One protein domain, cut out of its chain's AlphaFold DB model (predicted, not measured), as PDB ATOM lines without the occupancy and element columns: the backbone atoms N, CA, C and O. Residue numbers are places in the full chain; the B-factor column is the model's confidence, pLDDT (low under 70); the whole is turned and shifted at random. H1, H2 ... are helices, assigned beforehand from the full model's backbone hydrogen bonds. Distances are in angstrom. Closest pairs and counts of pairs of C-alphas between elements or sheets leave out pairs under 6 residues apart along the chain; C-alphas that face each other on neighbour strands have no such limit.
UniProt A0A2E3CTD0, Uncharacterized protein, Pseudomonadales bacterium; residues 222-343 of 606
ATOM      1  N   LEU A 222      17.294  18.475 -26.273       51.38
ATOM      2  CA  LEU A 222      16.752  19.834 -26.099       51.38
ATOM      3  C   LEU A 222      17.193  20.858 -27.149       51.38
ATOM      4  O   LEU A 222      16.653  21.962 -27.192       51.38
ATOM      5  N   GLU A 223      18.195  20.535 -27.959       52.31
ATOM      6  CA  GLU A 223      18.662  21.417 -29.031       52.31
ATOM      7  C   GLU A 223      17.779  21.309 -30.278       52.31
ATOM      8  O   GLU A 223      17.777  22.231 -31.084       52.31
ATOM      9  N   ILE A 224      17.009  20.224 -30.396       52.88
ATOM     10  CA  ILE A 224      16.211  19.830 -31.561       52.88
ATOM     11  C   ILE A 224      14.898  20.623 -31.725       52.88
ATOM     12  O   ILE A 224      14.579  21.002 -32.858       52.88
ATOM     13  N   PRO A 225      14.137  20.952 -30.662       56.44
ATOM     14  CA  PRO A 225      13.007  21.867 -30.793       56.44
ATOM     15  C   PRO A 225      13.450  23.313 -31.041       56.44
ATOM     16  O   PRO A 225      14.495  23.765 -30.568       56.44
ATOM     17  N   ARG A 226      12.582  24.099 -31.697       61.47
ATOM     18  CA  ARG A 226      12.728  25.564 -31.727       61.47
ATOM     19  C   ARG A 226      12.852  26.097 -30.301       61.47
ATOM     20  O   ARG A 226      12.173  25.615 -29.392       61.47
ATOM     21  N   ARG A 227      13.638  27.158 -30.088       63.62
ATOM     22  CA  ARG A 227      13.760  27.765 -28.745       63.62
ATOM     23  C   ARG A 227      12.407  28.198 -28.170       63.62
ATOM     24  O   ARG A 227      12.210  28.100 -26.961       63.62
ATOM     25  N   SER A 228      11.477  28.621 -29.026       62.19
ATOM     26  CA  SER A 228      10.094  28.916 -28.638       62.19
ATOM     27  C   SER A 228       9.378  27.698 -28.047       62.19
ATOM     28  O   SER A 228       8.714  27.823 -27.024       62.19
ATOM     29  N   PHE A 229       9.571  26.506 -28.618       67.44
ATOM     30  CA  PHE A 229       8.969  25.268 -28.115       67.44
ATOM     31  C   PHE A 229       9.558  24.871 -26.767       67.44
ATOM     32  O   PHE A 229       8.818  24.415 -25.904       67.44
ATOM     33  N   ASN A 230      10.854  25.102 -26.540       66.50
ATOM     34  CA  ASN A 230      11.459  24.870 -25.227       66.50
ATOM     35  C   ASN A 230      10.817  25.739 -24.143       66.50
ATOM     36  O   ASN A 230      10.557  25.243 -23.053       66.50
ATOM     37  N   ALA A 231      10.522  27.012 -24.420       66.69
ATOM     38  CA  ALA A 231       9.815  27.868 -23.467       66.69
ATOM     39  C   ALA A 231       8.397  27.342 -23.174       66.69
ATOM     40  O   ALA A 231       8.013  27.247 -22.008       66.69
ATOM     41  N   SER A 232       7.659  26.931 -24.208       66.94
ATOM     42  CA  SER A 232       6.305  26.386 -24.060       66.94
ATOM     43  C   SER A 232       6.284  25.032 -23.340       66.94
ATOM     44  O   SER A 232       5.453  24.827 -22.459       66.94
ATOM     45  N   ILE A 233       7.218  24.123 -23.642       69.62
ATOM     46  CA  ILE A 233       7.347  22.839 -22.938       69.62
ATOM     47  C   ILE A 233       7.765  23.081 -21.490       69.62
ATOM     48  O   ILE A 233       7.156  22.512 -20.595       69.62
ATOM     49  N   ASN A 234       8.740  23.958 -21.233       68.69
ATOM     50  CA  ASN A 234       9.116  24.323 -19.866       68.69
ATOM     51  C   ASN A 234       7.909  24.841 -19.075       68.69
ATOM     52  O   ASN A 234       7.707  24.434 -17.934       68.69
ATOM     53  N   HIS A 235       7.080  25.686 -19.692       67.06
ATOM     54  CA  HIS A 235       5.846  26.158 -19.079       67.06
ATOM     55  C   HIS A 235       4.876  25.000 -18.790       67.06
ATOM     56  O   HIS A 235       4.444  24.854 -17.649       67.06
ATOM     57  N   ALA A 236       4.591  24.141 -19.775       62.59
ATOM     58  CA  ALA A 236       3.688  22.995 -19.623       62.59
ATOM     59  C   ALA A 236       4.152  22.017 -18.529       62.59
ATOM     60  O   ALA A 236       3.374  21.655 -17.650       62.59
ATOM     61  N   VAL A 237       5.441  21.660 -18.518       63.25
ATOM     62  CA  VAL A 237       6.032  20.787 -17.491       63.25
ATOM     63  C   VAL A 237       5.957  21.442 -16.106       63.25
ATOM     64  O   VAL A 237       5.737  20.745 -15.120       63.25
ATOM     65  N   SER A 238       6.099  22.773 -16.016       57.84
ATOM     66  CA  SER A 238       6.064  23.503 -14.735       57.84
ATOM     67  C   SER A 238       4.663  23.675 -14.163       57.84
ATOM     68  O   SER A 238       4.504  23.671 -12.945       57.84
ATOM     69  N   GLN A 239       3.661  23.806 -15.031       57.69
ATOM     70  CA  GLN A 239       2.265  23.984 -14.637       57.69
ATOM     71  C   GLN A 239       1.516  22.654 -14.510       57.69
ATOM     72  O   GLN A 239       0.391  22.665 -14.024       57.69
ATOM     73  N   LEU A 240       2.123  21.523 -14.908       53.22
ATOM     74  CA  LEU A 240       1.439  20.221 -14.991       53.22
ATOM     75  C   LEU A 240       0.170  20.302 -15.860       53.22
ATOM     76  O   LEU A 240      -0.840  19.648 -15.611       53.22
ATOM     77  N   GLU A 241       0.214  21.167 -16.874       56.44
ATOM     78  CA  GLU A 241      -0.899  21.415 -17.778       56.44
ATOM     79  C   GLU A 241      -0.448  21.180 -19.210       56.44
ATOM     80  O   GLU A 241       0.416  21.865 -19.769       56.44
ATOM     81  N   HIS A 242      -1.076  20.184 -19.820       57.06
ATOM     82  CA  HIS A 242      -0.915  19.900 -21.225       57.06
ATOM     83  C   HIS A 242      -1.580  21.005 -22.068       57.06
ATOM     84  O   HIS A 242      -2.770  21.285 -21.928       57.06
ATOM     85  N   SER A 243      -0.806  21.637 -22.957       63.81
ATOM     86  CA  SER A 243      -1.291  22.701 -23.842       63.81
ATOM     87  C   SER A 243      -1.592  22.177 -25.246       63.81
ATOM     88  O   SER A 243      -0.695  21.726 -25.960       63.81
ATOM     89  N   THR A 244      -2.846  22.316 -25.676       65.56
ATOM     90  CA  THR A 244      -3.291  22.024 -27.051       65.56
ATOM     91  C   THR A 244      -2.599  22.900 -28.097       65.56
ATOM     92  O   THR A 244      -2.435  22.469 -29.235       65.56
ATOM     93  N   ALA A 245      -2.154  24.104 -27.718       66.81
ATOM     94  CA  ALA A 245      -1.404  24.994 -28.602       66.81
ATOM     95  C   ALA A 245      -0.035  24.402 -28.968       66.81
ATOM     96  O   ALA A 245       0.346  24.423 -30.133       66.81
ATOM     97  N   ILE A 246       0.657  23.787 -27.999       73.44
ATOM     98  CA  ILE A 246       1.936  23.109 -28.254       73.44
ATOM     99  C   ILE A 246       1.723  21.948 -29.224       73.44
ATOM    100  O   ILE A 246       2.479  21.800 -30.175       73.44
ATOM    101  N   GLU A 247       0.679  21.139 -29.040       75.06
ATOM    102  CA  GLU A 247       0.412  20.046 -29.985       75.06
ATOM    103  C   GLU A 247       0.157  20.534 -31.404       75.06
ATOM    104  O   GLU A 247       0.548  19.869 -32.361       75.06
ATOM    105  N   GLN A 248      -0.553  21.654 -31.542       76.31
ATOM    106  CA  GLN A 248      -0.833  22.230 -32.848       76.31
ATOM    107  C   GLN A 248       0.462  22.692 -33.516       76.31
ATOM    108  O   GLN A 248       0.692  22.353 -34.670       76.31
ATOM    109  N   ASP A 249       1.351  23.342 -32.766       76.38
ATOM    110  CA  ASP A 249       2.655  23.767 -33.270       76.38
ATOM    111  C   ASP A 249       3.506  22.585 -33.781       76.38
ATOM    112  O   ASP A 249       4.162  22.685 -34.823       76.38
ATOM    113  N   TYR A 250       3.505  21.451 -33.067       79.75
ATOM    114  CA  TYR A 250       4.215  20.239 -33.504       79.75
ATOM    115  C   TYR A 250       3.552  19.578 -34.708       79.75
ATOM    116  O   TYR A 250       4.259  19.119 -35.603       79.75
ATOM    117  N   ARG A 251       2.216  19.548 -34.757       79.94
ATOM    118  CA  ARG A 251       1.481  19.075 -35.934       79.94
ATOM    119  C   ARG A 251       1.822  19.887 -37.163       79.94
ATOM    120  O   ARG A 251       2.259  19.309 -38.147       79.94
ATOM    121  N   ASP A 252       1.695  21.206 -37.076       77.25
ATOM    122  CA  ASP A 252       1.978  22.110 -38.186       77.25
ATOM    123  C   ASP A 252       3.421  21.934 -38.660       77.25
ATOM    124  O   ASP A 252       3.688  21.881 -39.860       77.25
ATOM    125  N   TRP A 253       4.367  21.774 -37.729       76.75
ATOM    126  CA  TRP A 253       5.755  21.491 -38.075       76.75
ATOM    127  C   TRP A 253       5.925  20.153 -38.812       76.75
ATOM    128  O   TRP A 253       6.567  20.135 -39.862       76.75
ATOM    129  N   VAL A 254       5.350  19.056 -38.315       79.56
ATOM    130  CA  VAL A 254       5.459  17.742 -38.969       79.56
ATOM    131  C   VAL A 254       4.811  17.752 -40.350       79.56
ATOM    132  O   VAL A 254       5.448  17.338 -41.315       79.56
ATOM    133  N   THR A 255       3.596  18.291 -40.470       78.31
ATOM    134  CA  THR A 255       2.857  18.358 -41.738       78.31
ATOM    135  C   THR A 255       3.588  19.196 -42.789       78.31
ATOM    136  O   THR A 255       3.491  18.911 -43.981       78.31
ATOM    137  N   THR A 256       4.312  20.239 -42.375       72.00
ATOM    138  CA  THR A 256       4.980  21.151 -43.316       72.00
ATOM    139  C   THR A 256       6.421  20.768 -43.628       72.00
ATOM    140  O   THR A 256       6.868  21.005 -44.748       72.00
ATOM    141  N   GLY A 257       7.162  20.215 -42.665       67.62
ATOM    142  CA  GLY A 257       8.624  20.161 -42.728       67.62
ATOM    143  C   GLY A 257       9.269  18.798 -42.503       67.62
ATOM    144  O   GLY A 257      10.489  18.728 -42.602       67.62
ATOM    145  N   VAL A 258       8.516  17.740 -42.188       75.19
ATOM    146  CA  VAL A 258       9.084  16.404 -41.937       75.19
ATOM    147  C   VAL A 258       8.604  15.430 -43.006       75.19
ATOM    148  O   VAL A 258       7.409  15.173 -43.128       75.19
ATOM    149  N   LEU A 259       9.535  14.866 -43.777       75.19
ATOM    150  CA  LEU A 259       9.221  13.848 -44.779       75.19
ATOM    151  C   LEU A 259       9.400  12.441 -44.197       75.19
ATOM    152  O   LEU A 259      10.221  12.218 -43.308       75.19
ATOM    153  N   GLN A 260       8.698  11.452 -44.761       79.94
ATOM    154  CA  GLN A 260       8.889  10.039 -44.396       79.94
ATOM    155  C   GLN A 260      10.361   9.613 -44.529       79.94
ATOM    156  O   GLN A 260      10.921   8.975 -43.639       79.94
ATOM    157  N   SER A 261      11.023  10.067 -45.596       74.44
ATOM    158  CA  SER A 261      12.444   9.821 -45.839       74.44
ATOM    159  C   SER A 261      13.360  10.387 -44.758       74.44
ATOM    160  O   SER A 261      14.497   9.935 -44.664       74.44
ATOM    161  N   ASP A 262      12.911  11.351 -43.946       70.75
ATOM    162  CA  ASP A 262      13.649  11.887 -42.795       70.75
ATOM    163  C   ASP A 262      13.446  11.039 -41.532       70.75
ATOM    164  O   ASP A 262      14.296  11.045 -40.650       70.75
ATOM    165  N   LEU A 263      12.397  10.221 -41.468       74.19
ATOM    166  CA  LEU A 263      12.126   9.323 -40.339       74.19
ATOM    167  C   LEU A 263      12.663   7.905 -40.574       74.19
ATOM    168  O   LEU A 263      12.997   7.201 -39.621       74.19
ATOM    169  N   ASP A 264      12.847   7.505 -41.833       73.62
ATOM    170  CA  ASP A 264      13.406   6.197 -42.179       73.62
ATOM    171  C   ASP A 264      14.806   6.001 -41.565       73.62
ATOM    172  O   ASP A 264      15.740   6.752 -41.858       73.62
ATOM    173  N   ASN A 265      14.974   4.978 -40.722       68.50
ATOM    174  CA  ASN A 265      16.209   4.691 -39.973       68.50
ATOM    175  C   ASN A 265      16.649   5.789 -38.984       68.50
ATOM    176  O   ASN A 265      17.783   5.758 -38.501       68.50
ATOM    177  N   PHE A 266      15.788   6.760 -38.666       73.19
ATOM    178  CA  PHE A 266      16.055   7.710 -37.593       73.19
ATOM    179  C   PHE A 266      15.741   7.059 -36.245       73.19
ATOM    180  O   PHE A 266      14.603   6.684 -35.977       73.19
ATOM    181  N   SER A 267      16.753   6.920 -35.389       74.88
ATOM    182  CA  SER A 267      16.548   6.468 -34.013       74.88
ATOM    183  C   SER A 267      16.274   7.676 -33.132       74.88
ATOM    184  O   SER A 267      17.192   8.450 -32.854       74.88
ATOM    185  N   ILE A 268      15.039   7.820 -32.652       78.06
ATOM    186  CA  ILE A 268      14.689   8.916 -31.751       78.06
ATOM    187  C   ILE A 268      15.486   8.794 -30.437       78.06
ATOM    188  O   ILE A 268      15.376   7.774 -29.747       78.06
ATOM    189  N   PRO A 269      16.283   9.812 -30.050       76.31
ATOM    190  CA  PRO A 269      17.121   9.780 -28.853       76.31
ATOM    191  C   PRO A 269      16.297  10.115 -27.601       76.31
ATOM    192  O   PRO A 269      16.471  11.156 -26.960       76.31
ATOM    193  N   PHE A 270      15.377   9.220 -27.254       82.81
ATOM    194  CA  PHE A 270      14.600   9.322 -26.028       82.81
ATOM    195  C   PHE A 270      15.498   9.090 -24.796       82.81
ATOM    196  O   PHE A 270      16.271   8.125 -24.786       82.81
ATOM    197  N   PRO A 271      15.430   9.937 -23.750       84.06
ATOM    198  CA  PRO A 271      16.281   9.798 -22.567       84.06
ATOM    199  C   PRO A 271      16.121   8.440 -21.869       84.06
ATOM    200  O   PRO A 271      15.004   7.988 -21.622       84.06
ATOM    201  N   GLN A 272      17.233   7.799 -21.492       82.75
ATOM    202  CA  GLN A 272      17.228   6.517 -20.760       82.75
ATOM    203  C   GLN A 272      16.830   6.671 -19.281       82.75
ATOM    204  O   GLN A 272      16.330   5.734 -18.653       82.75
ATOM    205  N   GLN A 273      17.012   7.862 -18.717       82.88
ATOM    206  CA  GLN A 273      16.559   8.226 -17.380       82.88
ATOM    207  C   GLN A 273      15.809   9.553 -17.449       82.88
ATOM    208  O   GLN A 273      16.072  10.376 -18.319       82.88
ATOM    209  N   LEU A 274      14.834   9.729 -16.557       84.31
ATOM    210  CA  LEU A 274      14.110  10.989 -16.379       84.31
ATOM    211  C   LEU A 274      14.413  11.521 -14.974       84.31
ATOM    212  O   LEU A 274      13.525  11.613 -14.127       84.31
ATOM    213  N   ALA A 275      15.691  11.728 -14.666       82.06
ATOM    214  CA  ALA A 275      16.143  12.134 -13.336       82.06
ATOM    215  C   ALA A 275      16.226  13.660 -13.196       82.06
ATOM    216  O   ALA A 275      16.116  14.189 -12.090       82.06
ATOM    217  N   SER A 276      16.390  14.364 -14.315       82.25
ATOM    218  CA  SER A 276      16.538  15.814 -14.379       82.25
ATOM    219  C   SER A 276      15.387  16.494 -15.124       82.25
ATOM    220  O   SER A 276      14.656  15.885 -15.908       82.25
ATOM    221  N   TRP A 277      15.247  17.802 -14.892       78.31
ATOM    222  CA  TRP A 277      14.315  18.653 -15.632       78.31
ATOM    223  C   TRP A 277      14.599  18.637 -17.139       78.31
ATOM    224  O   TRP A 277      13.685  18.547 -17.952       78.31
ATOM    225  N   GLU A 278      15.877  18.680 -17.509       77.12
ATOM    226  CA  GLU A 278      16.328  18.703 -18.900       77.12
ATOM    227  C   GLU A 278      15.947  17.418 -19.645       77.12
ATOM    228  O   GLU A 278      15.395  17.477 -20.744       77.12
ATOM    229  N   GLU A 279      16.152  16.257 -19.021       81.38
ATOM    230  CA  GLU A 279      15.693  14.975 -19.563       81.38
ATOM    231  C   GLU A 279      14.165  14.919 -19.669       81.38
ATOM    232  O   GLU A 279      13.632  14.381 -20.636       81.38
ATOM    233  N   MET A 280      13.438  15.506 -18.714       83.56
ATOM    234  CA  MET A 280      11.974  15.537 -18.750       83.56
ATOM    235  C   MET A 280      11.447  16.370 -19.925       83.56
ATOM    236  O   MET A 280      10.558  15.925 -20.651       83.56
ATOM    237  N   VAL A 281      12.012  17.558 -20.150       79.19
ATOM    238  CA  VAL A 281      11.661  18.433 -21.283       79.19
ATOM    239  C   VAL A 281      12.006  17.754 -22.611       79.19
ATOM    240  O   VAL A 281      11.211  17.796 -23.550       79.19
ATOM    241  N   ALA A 282      13.147  17.066 -22.676       78.88
ATOM    242  CA  ALA A 282      13.558  16.290 -23.840       78.88
ATOM    243  C   ALA A 282      12.576  15.156 -24.151       78.88
ATOM    244  O   ALA A 282      12.190  14.954 -25.301       78.88
ATOM    245  N   ALA A 283      12.143  14.426 -23.126       85.56
ATOM    246  CA  ALA A 283      11.188  13.342 -23.278       85.56
ATOM    247  C   ALA A 283       9.813  13.844 -23.752       85.56
ATOM    248  O   ALA A 283       9.206  13.226 -24.626       85.56
ATOM    249  N   TRP A 284       9.354  14.996 -23.249       84.75
ATOM    250  CA  TRP A 284       8.140  15.658 -23.742       84.75
ATOM    251  C   TRP A 284       8.259  16.115 -25.194       84.75
ATOM    252  O   TRP A 284       7.341  15.870 -25.972       84.75
ATOM    253  N   HIS A 285       9.380  16.732 -25.575       81.94
ATOM    254  CA  HIS A 285       9.643  17.116 -26.965       81.94
ATOM    255  C   HIS A 285       9.472  15.927 -27.920       81.94
ATOM    256  O   HIS A 285       8.729  16.017 -28.900       81.94
ATOM    257  N   TRP A 286      10.111  14.798 -27.601       84.19
ATOM    258  CA  TRP A 286      10.004  13.592 -28.415       84.19
ATOM    259  C   TRP A 286       8.606  12.987 -28.394       84.19
ATOM    260  O   TRP A 286       8.129  12.553 -29.438       84.19
ATOM    261  N   GLY A 287       7.921  13.018 -27.249       86.94
ATOM    262  CA  GLY A 287       6.517  12.624 -27.161       86.94
ATOM    263  C   GLY A 287       5.640  13.401 -28.146       86.94
ATOM    264  O   GLY A 287       4.909  12.785 -28.920       86.94
ATOM    265  N   TYR A 288       5.763  14.733 -28.173       84.31
ATOM    266  CA  TYR A 288       5.009  15.592 -29.092       84.31
ATOM    267  C   TYR A 288       5.337  15.327 -30.564       84.31
ATOM    268  O   TYR A 288       4.423  15.246 -31.384       84.31
ATOM    269  N   LEU A 289       6.619  15.156 -30.905       82.81
ATOM    270  CA  LEU A 289       7.023  14.855 -32.280       82.81
ATOM    271  C   LEU A 289       6.455  13.514 -32.756       82.81
ATOM    272  O   LEU A 289       5.856  13.451 -33.828       82.81
ATOM    273  N   VAL A 290       6.613  12.457 -31.953       87.31
ATOM    274  CA  VAL A 290       6.109  11.118 -32.290       87.31
ATOM    275  C   VAL A 290       4.601  11.140 -32.446       87.31
ATOM    276  O   VAL A 290       4.069  10.554 -33.385       87.31
ATOM    277  N   ARG A 291       3.901  11.863 -31.571       85.94
ATOM    278  CA  ARG A 291       2.459  12.032 -31.693       85.94
ATOM    279  C   ARG A 291       2.070  12.726 -32.990       85.94
ATOM    280  O   ARG A 291       1.215  12.211 -33.705       85.94
ATOM    281  N   ALA A 292       2.689  13.860 -33.297       85.75
ATOM    282  CA  ALA A 292       2.405  14.599 -34.518       85.75
ATOM    283  C   ALA A 292       2.671  13.747 -35.768       85.75
ATOM    284  O   ALA A 292       1.868  13.765 -36.695       85.75
ATOM    285  N   ALA A 293       3.737  12.948 -35.783       86.44
ATOM    286  CA  ALA A 293       4.033  12.040 -36.887       86.44
ATOM    287  C   ALA A 293       3.049  10.858 -36.980       86.44
ATOM    288  O   ALA A 293       2.580  10.567 -38.077       86.44
ATOM    289  N   VAL A 294       2.634  10.259 -35.856       86.06
ATOM    290  CA  VAL A 294       1.569   9.237 -35.826       86.06
ATOM    291  C   VAL A 294       0.238   9.789 -36.350       86.06
ATOM    292  O   VAL A 294      -0.440   9.113 -37.114       86.06
ATOM    293  N   GLU A 295      -0.143  11.010 -35.970       84.19
ATOM    294  CA  GLU A 295      -1.383  11.645 -36.447       84.19
ATOM    295  C   GLU A 295      -1.331  12.059 -37.926       84.19
ATOM    296  O   GLU A 295      -2.381  12.265 -38.528       84.19
ATOM    297  N   ASN A 296      -0.136  12.186 -38.507       84.81
ATOM    298  CA  ASN A 296       0.075  12.466 -39.930       84.81
ATOM    299  C   ASN A 296       0.406  11.189 -40.734       84.81
ATOM    300  O   ASN A 296       0.932  11.292 -41.840       84.81
ATOM    301  N   ASP A 297       0.134   9.998 -40.183       84.69
ATOM    302  CA  ASP A 297       0.385   8.694 -40.818       84.69
ATOM    303  C   ASP A 297       1.846   8.470 -41.271       84.69
ATOM    304  O   ASP A 297       2.123   7.683 -42.180       84.69
ATOM    305  N   LEU A 298       2.807   9.131 -40.618       84.00
ATOM    306  CA  LEU A 298       4.226   8.908 -40.870       84.00
ATOM    307  C   LEU A 298       4.703   7.661 -40.116       84.00
ATOM    308  O   LEU A 298       4.484   7.501 -38.912       84.00
ATOM    309  N   ALA A 299       5.389   6.766 -40.822       81.50
ATOM    310  CA  ALA A 299       5.971   5.575 -40.229       81.50
ATOM    311  C   ALA A 299       7.218   5.952 -39.427       81.50
ATOM    312  O   ALA A 299       8.199   6.461 -39.968       81.50
ATOM    313  N   ILE A 300       7.193   5.653 -38.130       73.56
ATOM    314  CA  ILE A 300       8.326   5.892 -37.239       73.56
ATOM    315  C   ILE A 300       8.763   4.586 -36.590       73.56
ATOM    316  O   ILE A 300       7.951   3.858 -35.995       73.56
ATOM    317  N   ALA A 301      10.061   4.303 -36.707       67.00
ATOM    318  CA  ALA A 301      10.737   3.169 -36.093       67.00
ATOM    319  C   ALA A 301      10.958   3.414 -34.588       67.00
ATOM    320  O   ALA A 301      12.081   3.378 -34.095       67.00
ATOM    321  N   ASP A 302       9.871   3.667 -33.855       66.38
ATOM    322  CA  ASP A 302       9.928   4.028 -32.440       66.38
ATOM    323  C   ASP A 302       9.476   2.900 -31.525       66.38
ATOM    324  O   ASP A 302       8.380   2.348 -31.708       66.38
ATOM    325  N   PRO A 303      10.226   2.623 -30.446       76.88
ATOM    326  CA  PRO A 303       9.812   1.673 -29.440       76.88
ATOM    327  C   PRO A 303       8.947   2.382 -28.384       76.88
ATOM    328  O   PRO A 303       9.289   2.360 -27.204       76.88
ATOM    329  N   LEU A 304       7.819   2.993 -28.782       85.56
ATOM    330  CA  LEU A 304       6.873   3.680 -27.875       85.56
ATOM    331  C   LEU A 304       6.578   2.847 -26.616       85.56
ATOM    332  O   LEU A 304       6.647   3.345 -25.495       85.56
ATOM    333  N   LEU A 305       6.335   1.547 -26.798       84.62
ATOM    334  CA  LEU A 305       6.124   0.604 -25.699       84.62
ATOM    335  C   LEU A 305       7.345   0.458 -24.784       84.62
ATOM    336  O   LEU A 305       7.187   0.332 -23.574       84.62
ATOM    337  N   SER A 306       8.564   0.485 -25.328       86.94
ATOM    338  CA  SER A 306       9.786   0.479 -24.518       86.94
ATOM    339  C   SER A 306       9.893   1.740 -23.671       86.94
ATOM    340  O   SER A 306      10.223   1.630 -22.496       86.94
ATOM    341  N   TRP A 307       9.579   2.914 -24.228       90.19
ATOM    342  CA  TRP A 307       9.597   4.169 -23.469       90.19
ATOM    343  C   TRP A 307       8.548   4.154 -22.363       90.19
ATOM    344  O   TRP A 307       8.867   4.447 -21.214       90.19
ATOM    345  N   ILE A 308       7.319   3.725 -22.668       88.12
ATOM    346  CA  ILE A 308       6.252   3.598 -21.668       88.12
ATOM    347  C   ILE A 308       6.686   2.649 -20.541       88.12
ATOM    348  O   ILE A 308       6.636   3.020 -19.369       88.12
ATOM    349  N   ASN A 309       7.190   1.458 -20.881       84.62
ATOM    350  CA  ASN A 309       7.670   0.482 -19.898       84.62
ATOM    351  C   ASN A 309       8.822   1.032 -19.046       84.62
ATOM    352  O   ASN A 309       8.864   0.804 -17.836       84.62
ATOM    353  N   GLN A 310       9.745   1.772 -19.660       86.25
ATOM    354  CA  GLN A 310      10.861   2.409 -18.974       86.25
ATOM    355  C   GLN A 310      10.361   3.442 -17.956       86.25
ATOM    356  O   GLN A 310      10.778   3.396 -16.798       86.25
ATOM    357  N   ILE A 311       9.436   4.332 -18.329       86.62
ATOM    358  CA  ILE A 311       8.903   5.341 -17.401       86.62
ATOM    359  C   ILE A 311       8.113   4.676 -16.269       86.62
ATOM    360  O   ILE A 311       8.310   5.026 -15.104       86.62
ATOM    361  N   LEU A 312       7.278   3.680 -16.583       80.44
ATOM    362  CA  LEU A 312       6.529   2.913 -15.583       80.44
ATOM    363  C   LEU A 312       7.463   2.222 -14.581       80.44
ATOM    364  O   LEU A 312       7.222   2.285 -13.377       80.44
ATOM    365  N   SER A 313       8.570   1.633 -15.048       80.06
ATOM    366  CA  SER A 313       9.559   1.013 -14.158       80.06
ATOM    367  C   SER A 313      10.227   2.033 -13.226       80.06
ATOM    368  O   SER A 313      10.371   1.775 -12.032       80.06
ATOM    369  N   GLN A 314      10.540   3.237 -13.725       80.56
ATOM    370  CA  GLN A 314      11.076   4.321 -12.898       80.56
ATOM    371  C   GLN A 314      10.054   4.804 -11.860       80.56
ATOM    372  O   GLN A 314      10.424   5.079 -10.723       80.56
ATOM    373  N   LEU A 315       8.771   4.891 -12.232       76.12
ATOM    374  CA  LEU A 315       7.687   5.264 -11.317       76.12
ATOM    375  C   LEU A 315       7.439   4.206 -10.231       76.12
ATOM    376  O   LEU A 315       7.020   4.559  -9.132       76.12
ATOM    377  N   ALA A 316       7.703   2.926 -10.507       68.44
ATOM    378  CA  ALA A 316       7.557   1.842  -9.533       68.44
ATOM    379  C   ALA A 316       8.685   1.812  -8.479       68.44
ATOM    380  O   ALA A 316       8.478   1.338  -7.353       68.44
ATOM    381  N   MET A 317       9.871   2.310  -8.852       63.16
ATOM    382  CA  MET A 317      11.092   2.282  -8.038       63.16
ATOM    383  C   MET A 317      11.372   3.578  -7.263       63.16
ATOM    384  O   MET A 317      12.167   3.538  -6.328       63.16
ATOM    385  N   ALA A 318      10.775   4.711  -7.637       56.19
ATOM    386  CA  ALA A 318      11.111   6.009  -7.053       56.19
ATOM    387  C   ALA A 318      10.380   6.298  -5.727       56.19
ATOM    388  O   ALA A 318       9.173   6.086  -5.610       56.19
ATOM    389  N   ASP A 319      11.120   6.852  -4.762       52.66
ATOM    390  CA  ASP A 319      10.564   7.642  -3.660       52.66
ATOM    391  C   ASP A 319      10.215   9.054  -4.165       52.66
ATOM    392  O   ASP A 319      10.855   9.559  -5.088       52.66
ATOM    393  N   ALA A 320       9.198   9.673  -3.555       52.44
ATOM    394  CA  ALA A 320       8.529  10.907  -3.984       52.44
ATOM    395  C   ALA A 320       9.464  11.978  -4.598       52.44
ATOM    396  O   ALA A 320       9.989  12.842  -3.897       52.44
ATOM    397  N   SER A 321       9.630  11.952  -5.927       61.88
ATOM    398  CA  SER A 321      10.382  12.973  -6.672       61.88
ATOM    399  C   SER A 321       9.458  14.088  -7.171       61.88
ATOM    400  O   SER A 321       8.295  13.844  -7.498       61.88
ATOM    401  N   SER A 322       9.977  15.315  -7.284       66.56
ATOM    402  CA  SER A 322       9.230  16.472  -7.808       66.56
ATOM    403  C   SER A 322       8.764  16.299  -9.261       66.56
ATOM    404  O   SER A 322       7.806  16.947  -9.670       66.56
ATOM    405  N   LEU A 323       9.394  15.398 -10.025       73.25
ATOM    406  CA  LEU A 323       9.089  15.131 -11.435       73.25
ATOM    407  C   LEU A 323       8.085  13.985 -11.649       73.25
ATOM    408  O   LEU A 323       7.732  13.689 -12.789       73.25
ATOM    409  N   GLU A 324       7.620  13.311 -10.593       75.19
ATOM    410  CA  GLU A 324       6.725  12.153 -10.742       75.19
ATOM    411  C   GLU A 324       5.437  12.468 -11.508       75.19
ATOM    412  O   GLU A 324       4.980  11.640 -12.293       75.19
ATOM    413  N   ASN A 325       4.832  13.635 -11.276       72.69
ATOM    414  CA  ASN A 325       3.587  14.005 -11.950       72.69
ATOM    415  C   ASN A 325       3.815  14.207 -13.451       72.69
ATOM    416  O   ASN A 325       3.108  13.597 -14.248       72.69
ATOM    417  N   SER A 326       4.879  14.916 -13.838       76.06
ATOM    418  CA  SER A 326       5.253  15.077 -15.246       76.06
ATOM    419  C   SER A 326       5.561  13.736 -15.920       76.06
ATOM    420  O   SER A 326       5.183  13.531 -17.070       76.06
ATOM    421  N   LYS A 327       6.196  12.783 -15.216       80.81
ATOM    422  CA  LYS A 327       6.398  11.414 -15.729       80.81
ATOM    423  C   LYS A 327       5.074  10.689 -15.961       80.81
ATOM    424  O   LYS A 327       4.936  10.000 -16.969       80.81
ATOM    425  N   ARG A 328       4.104  10.819 -15.048       77.12
ATOM    426  CA  ARG A 328       2.768  10.208 -15.187       77.12
ATOM    427  C   ARG A 328       2.010  10.787 -16.373       77.12
ATOM    428  O   ARG A 328       1.473  10.019 -17.164       77.12
ATOM    429  N   GLU A 329       2.008  12.107 -16.512       76.12
ATOM    430  CA  GLU A 329       1.388  12.800 -17.643       76.12
ATOM    431  C   GLU A 329       2.033  12.391 -18.965       76.12
ATOM    432  O   GLU A 329       1.320  11.985 -19.878       76.12
ATOM    433  N   LEU A 330       3.370  12.380 -19.043       81.94
ATOM    434  CA  LEU A 330       4.080  11.911 -20.233       81.94
ATOM    435  C   LEU A 330       3.750  10.446 -20.538       81.94
ATOM    436  O   LEU A 330       3.525  10.090 -21.689       81.94
ATOM    437  N   THR A 331       3.681   9.587 -19.518       83.56
ATOM    438  CA  THR A 331       3.290   8.184 -19.710       83.56
ATOM    439  C   THR A 331       1.884   8.098 -20.299       83.56
ATOM    440  O   THR A 331       1.684   7.400 -21.290       83.56
ATOM    441  N   GLY A 332       0.922   8.840 -19.744       77.44
ATOM    442  CA  GLY A 332      -0.438   8.898 -20.274       77.44
ATOM    443  C   GLY A 332      -0.492   9.434 -21.709       77.44
ATOM    444  O   GLY A 332      -1.189   8.876 -22.556       77.44
ATOM    445  N   TYR A 333       0.318  10.449 -22.008       80.62
ATOM    446  CA  TYR A 333       0.473  11.020 -23.342       80.62
ATOM    447  C   TYR A 333       0.980   9.999 -24.369       80.62
ATOM    448  O   TYR A 333       0.405   9.828 -25.449       80.62
ATOM    449  N   LEU A 334       2.036   9.264 -24.017       86.19
ATOM    450  CA  LEU A 334       2.628   8.234 -24.869       86.19
ATOM    451  C   LEU A 334       1.684   7.042 -25.063       86.19
ATOM    452  O   LEU A 334       1.618   6.501 -26.164       86.19
ATOM    453  N   ILE A 335       0.907   6.664 -24.042       82.75
ATOM    454  CA  ILE A 335      -0.136   5.633 -24.166       82.75
ATOM    455  C   ILE A 335      -1.229   6.094 -25.131       82.75
ATOM    456  O   ILE A 335      -1.591   5.349 -26.037       82.75
ATOM    457  N   GLY A 336      -1.716   7.332 -24.994       79.12
ATOM    458  CA  GLY A 336      -2.678   7.911 -25.937       79.12
ATOM    459  C   GLY A 336      -2.139   7.956 -27.371       79.12
ATOM    460  O   GLY A 336      -2.877   7.728 -28.327       79.12
ATOM    461  N   THR A 337      -0.838   8.203 -27.531       84.00
ATOM    462  CA  THR A 337      -0.130   8.162 -28.821       84.00
ATOM    463  C   THR A 337      -0.054   6.756 -29.400       84.00
ATOM    464  O   THR A 337      -0.399   6.555 -30.564       84.00
ATOM    465  N   TRP A 338       0.322   5.774 -28.584       86.00
ATOM    466  CA  TRP A 338       0.339   4.369 -28.977       86.00
ATOM    467  C   TRP A 338      -1.059   3.876 -29.377       86.00
ATOM    468  O   TRP A 338      -1.201   3.230 -30.409       86.00
ATOM    469  N   LEU A 339      -2.102   4.270 -28.641       79.00
ATOM    470  CA  LEU A 339      -3.490   3.929 -28.966       79.00
ATOM    471  C   LEU A 339      -3.937   4.474 -30.328       79.00
ATOM    472  O   LEU A 339      -4.662   3.775 -31.032       79.00
ATOM    473  N   ILE A 340      -3.500   5.673 -30.734       79.06
ATOM    474  CA  ILE A 340      -3.744   6.148 -32.109       79.06
ATOM    475  C   ILE A 340      -2.995   5.294 -33.121       79.06
ATOM    476  O   ILE A 340      -3.594   4.868 -34.106       79.06
ATOM    477  N   LYS A 341      -1.707   5.029 -32.880       81.62
ATOM    478  CA  LYS A 341      -0.863   4.259 -33.802       81.62
ATOM    479  C   LYS A 341      -1.436   2.864 -34.074       81.62
ATOM    480  O   LYS A 341      -1.505   2.446 -35.224       81.62
ATOM    481  N   GLU A 342      -1.906   2.180 -33.034       79.25
ATOM    482  CA  GLU A 342      -2.561   0.864 -33.132       79.25
ATOM    483  C   GLU A 342      -4.021   0.940 -33.611       79.25
ATOM    484  O   GLU A 342      -4.741  -0.062 -33.592       79.25
ATOM    485  N   LYS A 343      -4.493   2.130 -34.009       73.62
ATOM    486  CA  LYS A 343      -5.871   2.390 -34.450       73.62
ATOM    487  C   LYS A 343      -6.915   1.920 -33.434       73.62
ATOM    488  O   LYS A 343      -7.985   1.445 -33.804       73.62
TER     489      LYS A 343
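AT A GLANCE: This is residues 222 to 343 of the 606 residues of an uncharacterized protein of Pseudomonadales bacterium (UniProt A0A2E3CTD0). H4 forms the core of this compact helical body: H6 runs beside it, H5 folds back along H6, and H1 and H2 cross H4 on its side away from H5. Short H3 lies at one end, and unnamed residues 264 to 276 run back from it to H4. The 122 printed residues hold six named helices, H1 to H6 in order, and no named strand: all helix. The radius of gyration of the C-alphas is 13.8 A, and the spans are 42 by 28 by 24 A.

IN THESE COORDINATES: Find C-alpha 227 at (13.760, 27.765, -28.745); there H1, residues 227 to 239, begins its 18.6 A. H2 takes residues 244 to 257 over 19.8 A, and H3 residues 260 to 263. Look for H4 from C-alpha 277 at (14.315, 18.653, -15.632) to residue 295, 27.0 A. H5, residues 304 to 317, spans 20.3 A; H6, residues 324 to 341, spans 25.5 A and ends at (-0.863, 4.259, -33.802).

HOW THE PARTS SIT: Start at the hub, H4. Its residues 281 to 285 alone touch H1, about perpendicular at 73 degrees, with closest C-alphas Ile 233 and Val 281 6.4 A apart. Its residues 288 to 295 alone touch H2 at a steep tilt of 62 degrees, C-alphas Arg 251 and Ala 292 being closest at 4.8 A. H4 touches H6 the same way at a shallow 16 degrees, closest at C-alphas Arg 291 and Thr 337, 5.5 A. H5 and H6 form a hairpin at 25 degrees, closest at C-alphas Ile 308 and Thr 331, 5.8 A. H3 touches no helix. Every O i to N i+4 pair is within hydrogen-bond range in H1, H2, H4, H5 and H6; H3 is too short for one.

THE WHOLE: The farthest C-alphas, Ser 261 and Asp 319, are 42.3 A apart. The printed part has no cut, and the link from H3 to H4 is long. Confidence is under 70 at 35 residues, among them 222 to 245 and 316 to 322.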